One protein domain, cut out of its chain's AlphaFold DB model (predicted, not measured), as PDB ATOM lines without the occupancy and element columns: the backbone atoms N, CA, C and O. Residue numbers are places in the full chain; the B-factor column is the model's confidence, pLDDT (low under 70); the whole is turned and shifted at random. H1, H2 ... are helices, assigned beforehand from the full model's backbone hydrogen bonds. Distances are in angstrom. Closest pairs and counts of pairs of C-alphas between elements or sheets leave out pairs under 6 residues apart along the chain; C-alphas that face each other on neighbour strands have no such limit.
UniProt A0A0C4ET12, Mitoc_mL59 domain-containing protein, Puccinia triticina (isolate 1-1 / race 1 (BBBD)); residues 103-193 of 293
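This is residues 103 to 193 of the 293 residues of the protein "Mitoc_mL59 domain-containing protein" of Puccinia triticina (isolate 1-1 / race 1 (BBBD)) (UniProt A0A0C4ET12). Look first for one long helix, H1, with two short helices, H4 and H5, packed on its first part at one end of an elongated body. The other end is made by a long loop, residues 122 to 140, and by H2, which touches no other helix; H3 is near H1. The printed part has 91 residues with five named helices in the order H1, H2, H3, H4, H5 and no named strand: all helix. It is only just compact, close to loose, with a radius of gyration of the C-alphas of 14.3 A and spans of 44 by 23 by 18 A.

Start at H1, residues 103 to 121. With its residues 105 to 113 alone it touches H5, residues 186 to 191, at a steep tilt of 47 degrees, the same way; the closest C-alphas, Cys 109 and Leu 191, are 5.6 A apart. With residues 109 to 115 alone it touches H4, residues 170 to 177, at a shallow tilt of 30 degrees, opposite ways; the closest C-alphas, Ala 112 and Pro 170, are 5.8 A apart. H3, residues 160 to 164, is close to H1 but not clearly touching, with the C-alphas of Trp 115 and Phe 163 the closest at 6.6 A. H2, residues 141 to 148, is apart from H1, H3, H4 and H5. In H1, H2, H3, H4 and H5 every O i to N i+4 pair is within hydrogen-bond range.

Find C-alpha 103 at (170.068, 180.951, 216.200); from there H1 runs 26.5 A to C-alpha 121 at (145.180, 178.149, 224.832). H2 and H4 are each 10.5 A long, H3 6.2 A. H5 runs 8.7 A to C-alpha 191 at (161.858, 175.195, 222.765).

The C-alphas farthest apart, Glu 137 and Glu 182, are 44.2 A apart. The printed part has no cut. The links H1 to H2 and H2 to H3 are long. Mean pLDDT of the printed part is 73.7; look for values under 70 at residues 122, 126 to 138, 149 to 158 and 179.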
ATOM      1  N   GLN A 103     171.005 179.850 215.954       75.81
ATOM      2  CA  GLN A 103     170.068 180.951 216.200       75.81
ATOM      3  C   GLN A 103     168.797 180.840 215.344       75.81
ATOM      4  O   GLN A 103     167.699 181.006 215.860       75.81
ATOM      5  N   ALA A 104     168.935 180.519 214.055       75.62
ATOM      6  CA  ALA A 104     167.804 180.323 213.154       75.62
ATOM      7  C   ALA A 104     166.933 179.139 213.598       75.62
ATOM      8  O   ALA A 104     165.717 179.272 213.669       75.62
ATOM      9  N   ARG A 105     167.552 178.015 213.989       78.62
ATOM     10  CA  ARG A 105     166.837 176.846 214.532       78.62
ATOM     11  C   ARG A 105     166.018 177.207 215.767       78.62
ATOM     12  O   ARG A 105     164.842 176.869 215.833       78.62
ATOM     13  N   ALA A 106     166.618 177.934 216.709       80.19
ATOM     14  CA  ALA A 106     165.933 178.363 217.923       80.19
ATOM     15  C   ALA A 106     164.718 179.253 217.617       80.19
ATOM     16  O   ALA A 106     163.678 179.099 218.248       80.19
ATOM     17  N   MET A 107     164.833 180.150 216.634       80.19
ATOM     18  CA  MET A 107     163.734 181.020 216.200       80.19
ATOM     19  C   MET A 107     162.568 180.226 215.613       80.19
ATOM     20  O   MET A 107     161.426 180.445 215.995       80.19
ATOM     21  N   ILE A 108     162.858 179.250 214.757       83.25
ATOM     22  CA  ILE A 108     161.831 178.405 214.135       83.25
ATOM     23  C   ILE A 108     161.153 177.515 215.182       83.25
ATOM     24  O   ILE A 108     159.934 177.377 215.179       83.25
ATOM     25  N   CYS A 109     161.917 176.958 216.129       84.88
ATOM     26  CA  CYS A 109     161.343 176.175 217.226       84.88
ATOM     27  C   CYS A 109     160.404 177.023 218.093       84.88
ATOM     28  O   CYS A 109     159.324 176.566 218.459       84.88
ATOM     29  N   LYS A 110     160.782 178.279 218.370       83.88
ATOM     30  CA  LYS A 110     159.919 179.237 219.073       83.88
ATOM     31  C   LYS A 110     158.646 179.549 218.286       83.88
ATOM     32  O   LYS A 110     157.574 179.517 218.877       83.88
ATOM     33  N   GLN A 111     158.745 179.795 216.976       83.69
ATOM     34  CA  GLN A 111     157.582 180.030 216.107       83.69
ATOM     35  C   GLN A 111     156.614 178.839 216.127       83.69
ATOM     36  O   GLN A 111     155.406 179.028 216.243       83.69
ATOM     37  N   ALA A 112     157.135 177.611 216.080       85.25
ATOM     38  CA  ALA A 112     156.331 176.390 216.103       85.25
ATOM     39  C   ALA A 112     155.608 176.183 217.438       85.25
ATOM     40  O   ALA A 112     154.425 175.851 217.479       85.25
ATOM     41  N   PHE A 113     156.310 176.417 218.545       85.44
ATOM     42  CA  PHE A 113     155.711 176.354 219.873       85.44
ATOM     43  C   PHE A 113     154.666 177.453 220.078       85.44
ATOM     44  O   PHE A 113     153.605 177.204 220.645       85.44
ATOM     45  N   HIS A 114     154.925 178.650 219.552       80.00
ATOM     46  CA  HIS A 114     153.967 179.745 219.586       80.00
ATOM     47  C   HIS A 114     152.685 179.408 218.817       80.00
ATOM     48  O   HIS A 114     151.594 179.636 219.329       80.00
ATOM     49  N   TRP A 115     152.807 178.778 217.645       84.44
ATOM     50  CA  TRP A 115     151.655 178.266 216.901       84.44
ATOM     51  C   TRP A 115     150.802 177.318 217.760       84.44
ATOM     52  O   TRP A 115     149.584 177.474 217.833       84.44
ATOM     53  N   ARG A 116     151.433 176.385 218.491       83.94
ATOM     54  CA  ARG A 116     150.716 175.467 219.396       83.94
ATOM     55  C   ARG A 116     150.013 176.200 220.538       83.94
ATOM     56  O   ARG A 116     148.875 175.864 220.843       83.94
ATOM     57  N   ILE A 117     150.652 177.204 221.144       79.94
ATOM     58  CA  ILE A 117     150.035 178.029 222.197       79.94
ATOM     59  C   ILE A 117     148.790 178.741 221.673       79.94
ATOM     60  O   ILE A 117     147.743 178.688 222.317       79.94
ATOM     61  N   LEU A 118     148.896 179.393 220.511       78.00
ATOM     62  CA  LEU A 118     147.773 180.109 219.910       78.00
ATOM     63  C   LEU A 118     146.596 179.161 219.656       78.00
ATOM     64  O   LEU A 118     145.464 179.478 220.012       78.00
ATOM     65  N   ARG A 119     146.860 177.959 219.139       79.69
ATOM     66  CA  ARG A 119     145.804 176.983 218.862       79.69
ATOM     67  C   ARG A 119     145.217 176.334 220.120       79.69
ATOM     68  O   ARG A 119     144.015 176.126 220.158       79.69
ATOM     69  N   TYR A 120     146.032 176.023 221.130       79.12
ATOM     70  CA  TYR A 120     145.601 175.261 222.313       79.12
ATOM     71  C   TYR A 120     145.013 176.131 223.429       79.12
ATOM     72  O   TYR A 120     144.019 175.758 224.037       79.12
ATOM     73  N   ILE A 121     145.622 177.284 223.724       72.56
ATOM     74  CA  ILE A 121     145.180 178.149 224.832       72.56
ATOM     75  C   ILE A 121     144.062 179.085 224.375       72.56
ATOM     76  O   ILE A 121     143.128 179.355 225.124       72.56
ATOM     77  N   PHE A 122     144.160 179.593 223.148       68.94
ATOM     78  CA  PHE A 122     143.246 180.619 222.645       68.94
ATOM     79  C   PHE A 122     142.218 180.082 221.646       68.94
ATOM     80  O   PHE A 122     141.436 180.878 221.123       68.94
ATOM     81  N   ASN A 123     142.219 178.767 221.374       71.62
ATOM     82  CA  ASN A 123     141.365 178.111 220.377       71.62
ATOM     83  C   ASN A 123     141.359 178.835 219.018       71.62
ATOM     84  O   ASN A 123     140.358 178.839 218.303       71.62
ATOM     85  N   LEU A 124     142.482 179.466 218.655       74.25
ATOM     86  CA  LEU A 124     142.629 180.152 217.375       74.25
ATOM     87  C   LEU A 124     142.725 179.104 216.263       74.25
ATOM     88  O   LEU A 124     143.756 178.450 216.093       74.25
ATOM     89  N   SER A 125     141.639 178.937 215.510       70.88
ATOM     90  CA  SER A 125     141.642 178.214 214.240       70.88
ATOM     91  C   SER A 125     142.030 179.155 213.096       70.88
ATOM     92  O   SER A 125     141.908 180.376 213.206       70.88
ATOM     93  N   ALA A 126     142.514 178.590 211.986       65.75
ATOM     94  CA  ALA A 126     142.811 179.372 210.784       65.75
ATOM     95  C   ALA A 126     141.551 180.083 210.247       65.75
ATOM     96  O   ALA A 126     141.637 181.233 209.825       65.75
ATOM     97  N   ASP A 127     140.381 179.445 210.363       64.06
ATOM     98  CA  ASP A 127     139.091 180.009 209.947       64.06
ATOM     99  C   ASP A 127     138.602 181.153 210.855       64.06
ATOM    100  O   ASP A 127     137.911 182.055 210.388       64.06
ATOM    101  N   ALA A 128     138.998 181.163 212.134       64.38
ATOM    102  CA  ALA A 128     138.635 182.213 213.093       64.38
ATOM    103  C   ALA A 128     139.385 183.543 212.873       64.38
ATOM    104  O   ALA A 128     139.073 184.560 213.494       64.38
ATOM    105  N   LEU A 129     140.423 183.532 212.033       66.06
ATOM    106  CA  LEU A 129     141.218 184.712 211.687       66.06
ATOM    107  C   LEU A 129     140.807 185.342 210.356       66.06
ATOM    108  O   LEU A 129     141.270 186.447 210.059       66.06
ATOM    109  N   ASP A 130     139.962 184.665 209.578       64.69
ATOM    110  CA  ASP A 130     139.462 185.161 208.305       64.69
ATOM    111  C   ASP A 130     138.322 186.168 208.557       64.69
ATOM    112  O   ASP A 130     137.241 185.767 209.007       64.69
ATOM    113  N   PRO A 131     138.535 187.475 208.295       60.72
ATOM    114  CA  PRO A 131     137.535 188.502 208.565       60.72
ATOM    115  C   PRO A 131     136.244 188.309 207.756       60.72
ATOM    116  O   PRO A 131     135.236 188.912 208.112       60.72
ATOM    117  N   GLN A 132     136.263 187.493 206.693       57.59
ATOM    118  CA  GLN A 132     135.078 187.204 205.884       57.59
ATOM    119  C   GLN A 132     134.241 186.026 206.395       57.59
ATOM    120  O   GLN A 132     133.041 185.993 206.140       57.59
ATOM    121  N   LYS A 133     134.836 185.061 207.112       60.12
ATOM    122  CA  LYS A 133     134.130 183.837 207.543       60.12
ATOM    123  C   LYS A 133     133.593 183.907 208.960       60.12
ATOM    124  O   LYS A 133     132.585 183.277 209.261       60.12
ATOM    125  N   THR A 134     134.261 184.643 209.844       56.69
ATOM    126  CA  THR A 134     133.797 184.818 211.221       56.69
ATOM    127  C   THR A 134     133.991 186.266 211.660       56.69
ATOM    128  O   THR A 134     135.097 186.804 211.562       56.69
ATOM    129  N   PRO A 135     132.941 186.940 212.164       59.91
ATOM    130  CA  PRO A 135     133.129 188.249 212.758       59.91
ATOM    131  C   PRO A 135     134.042 188.079 213.973       59.91
ATOM    132  O   PRO A 135     133.814 187.212 214.815       59.91
ATOM    133  N   ARG A 136     135.067 188.934 214.103       62.41
ATOM    134  CA  ARG A 136     135.986 188.943 215.266       62.41
ATOM    135  C   ARG A 136     135.251 189.053 216.607       62.41
ATOM    136  O   ARG A 136     135.836 188.790 217.655       62.41
ATOM    137  N   GLU A 137     133.975 189.423 216.559       61.84
ATOM    138  CA  GLU A 137     133.014 189.460 217.651       61.84
ATOM    139  C   GLU A 137     132.580 188.098 218.211       61.84
ATOM    140  O   GLU A 137     131.956 188.059 219.268       61.84
ATOM    141  N   SER A 138     132.949 186.982 217.585       68.31
ATOM    142  CA  SER A 138     132.738 185.644 218.157       68.31
ATOM    143  C   SER A 138     133.868 185.212 219.100       68.31
ATOM    144  O   SER A 138     133.693 184.317 219.923       68.31
ATOM    145  N   LEU A 139     135.035 185.863 219.028       73.06
ATOM    146  CA  LEU A 139     136.203 185.491 219.828       73.06
ATOM    147  C   LEU A 139     136.059 185.954 221.285       73.06
ATOM    148  O   LEU A 139     135.533 187.042 221.523       73.06
ATOM    149  N   PRO A 140     136.612 185.228 222.269       78.88
ATOM    150  CA  PRO A 140     136.680 185.698 223.649       78.88
ATOM    151  C   PRO A 140     137.353 187.074 223.751       78.88
ATOM    152  O   PRO A 140     138.317 187.368 223.037       78.88
ATOM    153  N   ARG A 141     136.881 187.924 224.675       77.81
ATOM    154  CA  ARG A 141     137.431 189.277 224.897       77.81
ATOM    155  C   ARG A 141     138.942 189.253 225.165       77.81
ATOM    156  O   ARG A 141     139.667 190.113 224.673       77.81
ATOM    157  N   SER A 142     139.420 188.242 225.893       74.31
ATOM    158  CA  SER A 142     140.847 187.999 226.146       74.31
ATOM    159  C   SER A 142     141.639 187.772 224.853       74.31
ATOM    160  O   SER A 142     142.681 188.396 224.658       74.31
ATOM    161  N   THR A 143     141.119 186.950 223.940       72.81
ATOM    162  CA  THR A 143     141.730 186.672 222.635       72.81
ATOM    163  C   THR A 143     141.752 187.918 221.749       72.81
ATOM    164  O   THR A 143     142.779 188.217 221.146       72.81
ATOM    165  N   ARG A 144     140.670 188.708 221.715       73.94
ATOM    166  CA  ARG A 144     140.639 189.971 220.950       73.94
ATOM    167  C   ARG A 144     141.659 190.981 221.460       73.94
ATOM    168  O   ARG A 144     142.383 191.564 220.657       73.94
ATOM    169  N   ASN A 145     141.748 191.150 222.779       74.50
ATOM    170  CA  ASN A 145     142.723 192.048 223.393       74.50
ATOM    171  C   ASN A 145     144.158 191.617 223.068       74.50
ATOM    172  O   ASN A 145     144.990 192.454 222.731       74.50
ATOM    173  N   LEU A 146     144.434 190.312 223.099       71.00
ATOM    174  CA  LEU A 146     145.737 189.763 222.732       71.00
ATOM    175  C   LEU A 146     146.083 190.015 221.259       71.00
ATOM    176  O   LEU A 146     147.202 190.425 220.959       71.00
ATOM    177  N   LEU A 147     145.136 189.808 220.339       72.00
ATOM    178  CA  LEU A 147     145.342 190.072 218.910       72.00
ATOM    179  C   LEU A 147     145.528 191.572 218.624       72.00
ATOM    180  O   LEU A 147     146.328 191.939 217.762       72.00
ATOM    181  N   ALA A 148     144.829 192.441 219.362       71.38
ATOM    182  CA  ALA A 148     144.943 193.894 219.242       71.38
ATOM    183  C   ALA A 148     146.301 194.426 219.725       71.38
ATOM    184  O   ALA A 148     146.824 195.388 219.166       71.38
ATOM    185  N   GLN A 149     146.913 193.770 220.714       66.56
ATOM    186  CA  GLN A 149     148.189 194.184 221.303       66.56
ATOM    187  C   GLN A 149     149.413 193.993 220.386       66.56
ATOM    188  O   GLN A 149     150.525 194.245 220.846       66.56
ATOM    189  N   LYS A 150     149.246 193.583 219.110       60.72
ATOM    190  CA  LYS A 150     150.339 193.243 218.164       60.72
ATOM    191  C   LYS A 150     151.465 192.516 218.895       60.72
ATOM    192  O   LYS A 150     152.558 193.060 219.066       60.72
ATOM    193  N   PRO A 151     151.171 191.348 219.462       53.81
ATOM    194  CA  PRO A 151     151.892 190.980 220.642       53.81
ATOM    195  C   PRO A 151     153.311 190.536 220.287       53.81
ATOM    196  O   PRO A 151     153.540 189.507 219.649       53.81
ATOM    197  N   ASN A 152     154.281 191.325 220.740       52.84
ATOM    198  CA  ASN A 152     155.691 190.967 220.734       52.84
ATOM    199  C   ASN A 152     155.941 189.946 221.843       52.84
ATOM    200  O   ASN A 152     156.550 190.244 222.868       52.84
ATOM    201  N   PHE A 153     155.481 188.712 221.652       50.25
ATOM    202  CA  PHE A 153     155.688 187.634 222.616       50.25
ATOM    203  C   PHE A 153     157.114 187.047 222.541       50.25
ATOM    204  O   PHE A 153     157.284 185.835 222.588       50.25
ATOM    205  N   TYR A 154     158.140 187.913 222.504       50.19
ATOM    206  CA  TYR A 154     159.587 187.627 222.552       50.19
ATOM    207  C   TYR A 154     160.277 187.303 221.206       50.19
ATOM    208  O   TYR A 154     160.814 186.208 221.035       50.19
ATOM    209  N   ASP A 155     160.296 188.270 220.272       54.44
ATOM    210  CA  ASP A 155     161.154 188.371 219.064       54.44
ATOM    211  C   ASP A 155     161.596 187.039 218.440       54.44
ATOM    212  O   ASP A 155     162.773 186.715 218.278       54.44
ATOM    213  N   GLY A 156     160.570 186.268 218.100       53.88
ATOM    214  CA  GLY A 156     160.540 185.062 217.283       53.88
ATOM    215  C   GLY A 156     159.184 184.984 216.600       53.88
ATOM    216  O   GLY A 156     158.569 183.926 216.566       53.88
ATOM    217  N   SER A 157     158.680 186.142 216.167       64.88
ATOM    218  CA  SER A 157     157.292 186.359 215.782       64.88
ATOM    219  C   SER A 157     156.913 185.489 214.592       64.88
ATOM    220  O   SER A 157     157.534 185.566 213.531       64.88
ATOM    221  N   LEU A 158     155.885 184.671 214.793       68.25
ATOM    222  CA  LEU A 158     155.039 184.176 213.722       68.25
ATOM    223  C   LEU A 158     153.959 185.241 213.523       68.25
ATOM    224  O   LEU A 158     153.234 185.563 214.465       68.25
ATOM    225  N   THR A 159     153.888 185.844 212.342       73.44
ATOM    226  CA  THR A 159     152.820 186.813 212.055       73.44
ATOM    227  C   THR A 159     151.466 186.099 211.994       73.44
ATOM    228  O   THR A 159     151.405 184.925 211.634       73.44
ATOM    229  N   LEU A 160     150.358 186.781 212.314       71.75
ATOM    230  CA  LEU A 160     149.015 186.169 212.228       71.75
ATOM    231  C   LEU A 160     148.707 185.645 210.818       71.75
ATOM    232  O   LEU A 160     148.070 184.608 210.660       71.75
ATOM    233  N   HIS A 161     149.221 186.336 209.803       73.19
ATOM    234  CA  HIS A 161     149.140 185.908 208.415       73.19
ATOM    235  C   HIS A 161     149.897 184.593 208.171       73.19
ATOM    236  O   HIS A 161     149.349 183.670 207.579       73.19
ATOM    237  N   GLU A 162     151.130 184.457 208.675       76.12
ATOM    238  CA  GLU A 162     151.868 183.188 208.598       76.12
ATOM    239  C   GLU A 162     151.196 182.074 209.409       76.12
ATOM    240  O   GLU A 162     151.211 180.928 208.977       76.12
ATOM    241  N   PHE A 163     150.597 182.393 210.561       77.69
ATOM    242  CA  PHE A 163     149.849 181.431 211.371       77.69
ATOM    243  C   PHE A 163     148.666 180.837 210.602       77.69
ATOM    244  O   PHE A 163     148.528 179.615 210.566       77.69
ATOM    245  N   ALA A 164     147.856 181.683 209.957       74.94
ATOM    246  CA  ALA A 164     146.681 181.253 209.199       74.94
ATOM    247  C   ALA A 164     147.044 180.339 208.016       74.94
ATOM    248  O   ALA A 164     146.286 179.439 207.666       74.94
ATOM    249  N   GLN A 165     148.230 180.525 207.434       80.69
ATOM    250  CA  GLN A 165     148.713 179.718 206.312       80.69
ATOM    251  C   GLN A 165     149.273 178.348 206.715       80.69
ATOM    252  O   GLN A 165     149.604 177.544 205.843       80.69
ATOM    253  N   ILE A 166     149.404 178.062 208.012       80.94
ATOM    254  CA  ILE A 166     149.888 176.774 208.514       80.94
ATOM    255  C   ILE A 166     148.672 175.931 208.931       80.94
ATOM    256  O   ILE A 166     148.106 176.164 210.001       80.94
ATOM    257  N   PRO A 167     148.264 174.932 208.122       77.12
ATOM    258  CA  PRO A 167     147.007 174.215 208.351       77.12
ATOM    259  C   PRO A 167     147.081 173.235 209.534       77.12
ATOM    260  O   PRO A 167     146.111 173.052 210.277       77.12
ATOM    261  N   ALA A 168     148.247 172.617 209.730       82.75
ATOM    262  CA  ALA A 168     148.479 171.533 210.680       82.75
ATOM    263  C   ALA A 168     149.668 171.833 211.600       82.75
ATOM    264  O   ALA A 168     150.467 172.724 211.321       82.75
ATOM    265  N   ASP A 169     149.791 171.061 212.683       84.88
ATOM    266  CA  ASP A 169     150.868 171.226 213.658       84.88
ATOM    267  C   ASP A 169     152.252 171.185 212.981       84.88
ATOM    268  O   ASP A 169     152.612 170.173 212.369       84.88
ATOM    269  N   PRO A 170     153.047 172.268 213.067       84.38
ATOM    270  CA  PRO A 170     154.339 172.339 212.398       84.38
ATOM    271  C   PRO A 170     155.431 171.525 213.107       84.38
ATOM    272  O   PRO A 170     156.486 171.284 212.520       84.38
ATOM    273  N   VAL A 171     155.226 171.108 214.363       85.38
ATOM    274  CA  VAL A 171     156.284 170.491 215.179       85.38
ATOM    275  C   VAL A 171     156.751 169.125 214.657       85.38
ATOM    276  O   VAL A 171     157.966 168.966 214.547       85.38
ATOM    277  N   PRO A 172     155.887 168.156 214.286       83.69
ATOM    278  CA  PRO A 172     156.343 166.867 213.749       83.69
ATOM    279  C   PRO A 172     157.213 167.025 212.497       83.69
ATOM    280  O   PRO A 172     158.325 166.503 212.438       83.69
ATOM    281  N   ARG A 173     156.774 167.864 211.551       81.25
ATOM    282  CA  ARG A 173     157.539 168.174 210.334       81.25
ATOM    283  C   ARG A 173     158.869 168.847 210.649       81.25
ATOM    284  O   ARG A 173     159.879 168.562 210.016       81.25
ATOM    285  N   LEU A 174     158.908 169.730 211.646       81.12
ATOM    286  CA  LEU A 174     160.166 170.325 212.086       81.12
ATOM    287  C   LEU A 174     161.101 169.309 212.730       81.12
ATOM    288  O   LEU A 174     162.303 169.396 212.521       81.12
ATOM    289  N   VAL A 175     160.589 168.343 213.490       81.31
ATOM    290  CA  VAL A 175     161.412 167.265 214.053       81.31
ATOM    291  C   VAL A 175     162.063 166.460 212.925       81.31
ATOM    292  O   VAL A 175     163.275 166.246 212.957       81.31
ATOM    293  N   GLU A 176     161.303 166.099 211.891       80.06
ATOM    294  CA  GLU A 176     161.815 165.423 210.691       80.06
ATOM    295  C   GLU A 176     162.881 166.268 209.970       80.06
ATOM    296  O   GLU A 176     164.003 165.808 209.742       80.06
ATOM    297  N   LEU A 177     162.589 167.549 209.718       76.00
ATOM    298  CA  LEU A 177     163.516 168.518 209.113       76.00
ATOM    299  C   LEU A 177     164.731 168.853 209.989       76.00
ATOM    300  O   LEU A 177     165.658 169.531 209.551       76.00
ATOM    301  N   LEU A 178     164.760 168.438 211.247       75.19
ATOM    302  CA  LEU A 178     165.913 168.630 212.122       75.19
ATOM    303  C   LEU A 178     166.713 167.337 212.316       75.19
ATOM    304  O   LEU A 178     167.674 167.335 213.090       75.19
ATOM    305  N   GLY A 179     166.384 166.290 211.553       69.38
ATOM    306  CA  GLY A 179     167.077 165.005 211.552       69.38
ATOM    307  C   GLY A 179     166.495 163.988 212.535       69.38
ATOM    308  O   GLY A 179     167.198 163.053 212.913       69.38
ATOM    309  N   GLY A 180     165.245 164.174 212.964       73.12
ATOM    310  CA  GLY A 180     164.528 163.264 213.853       73.12
ATOM    311  C   GLY A 180     164.702 163.557 215.354       73.12
ATOM    312  O   GLY A 180     165.514 164.403 215.754       73.12
ATOM    313  N   PRO A 181     163.940 162.851 216.213       74.31
ATOM    314  CA  PRO A 181     163.893 163.088 217.659       74.31
ATOM    315  C   PRO A 181     165.240 162.867 218.358       74.31
ATOM    316  O   PRO A 181     165.570 163.592 219.301       74.31
ATOM    317  N   GLU A 182     166.051 161.927 217.872       72.81
ATOM    318  CA  GLU A 182     167.362 161.599 218.447       72.81
ATOM    319  C   GLU A 182     168.422 162.679 218.198       72.81
ATOM    320  O   GLU A 182     169.364 162.834 218.973       72.81
ATOM    321  N   ARG A 183     168.261 163.483 217.140       71.06
ATOM    322  CA  ARG A 183     169.250 164.501 216.738       71.06
ATOM    323  C   ARG A 183     168.922 165.908 217.226       71.06
ATOM    324  O   ARG A 183     169.733 166.828 217.078       71.06
ATOM    325  N   LEU A 184     167.744 166.093 217.812       76.94
ATOM    326  CA  LEU A 184     167.354 167.351 218.435       76.94
ATOM    327  C   LEU A 184     168.151 167.580 219.715       76.94
ATOM    328  O   LEU A 184     168.183 166.736 220.612       76.94
ATOM    329  N   SER A 185     168.759 168.762 219.832       80.19
ATOM    330  CA  SER A 185     169.437 169.126 221.071       80.19
ATOM    331  C   SER A 185     168.423 169.276 222.206       80.19
ATOM    332  O   SER A 185     167.262 169.618 221.982       80.19
ATOM    333  N   VAL A 186     168.865 169.103 223.456       80.38
ATOM    334  CA  VAL A 186     168.013 169.335 224.640       80.38
ATOM    335  C   VAL A 186     167.391 170.738 224.618       80.38
ATOM    336  O   VAL A 186     166.254 170.921 225.046       80.38
ATOM    337  N   LYS A 187     168.109 171.737 224.088       82.12
ATOM    338  CA  LYS A 187     167.590 173.102 223.935       82.12
ATOM    339  C   LYS A 187     166.451 173.164 222.919       82.12
ATOM    340  O   LYS A 187     165.435 173.777 223.220       82.12
ATOM    341  N   ASP A 188     166.593 172.507 221.772       82.12
ATOM    342  CA  ASP A 188     165.552 172.476 220.738       82.12
ATOM    343  C   ASP A 188     164.309 171.727 221.240       82.12
ATOM    344  O   ASP A 188     163.197 172.233 221.120       82.12
ATOM    345  N   LYS A 189     164.495 170.582 221.918       82.94
ATOM    346  CA  LYS A 189     163.397 169.833 222.558       82.94
ATOM    347  C   LYS A 189     162.639 170.692 223.575       82.94
ATOM    348  O   LYS A 189     161.414 170.650 223.612       82.94
ATOM    349  N   ARG A 190     163.345 171.505 224.373       82.50
ATOM    350  CA  ARG A 190     162.721 172.458 225.313       82.50
ATOM    351  C   ARG A 190     161.947 173.557 224.594       82.50
ATOM    352  O   ARG A 190     160.835 173.860 225.001       82.50
ATOM    353  N   LEU A 191     162.516 174.135 223.536       84.69
ATOM    354  CA  LEU A 191     161.858 175.195 222.765       84.69
ATOM    355  C   LEU A 191     160.605 174.705 222.037       84.69
ATOM    356  O   LEU A 191     159.690 175.491 221.861       84.69
ATOM    357  N   LEU A 192     160.556 173.430 221.645       83.25
ATOM    358  CA  LEU A 192     159.385 172.801 221.022       83.25
ATOM    359  C   LEU A 192     158.347 172.287 222.039       83.25
ATOM    360  O   LEU A 192     157.315 171.751 221.637       83.25
ATOM    361  N   GLY A 193     158.619 172.395 223.345       78.31
ATOM    362  CA  GLY A 193     157.769 171.815 224.391       78.31
ATOM    363  C   GLY A 193     157.765 170.278 224.415       78.31
ATOM    364  O   GLY A 193     156.863 169.680 224.984       78.31
TER     365      GLY A 193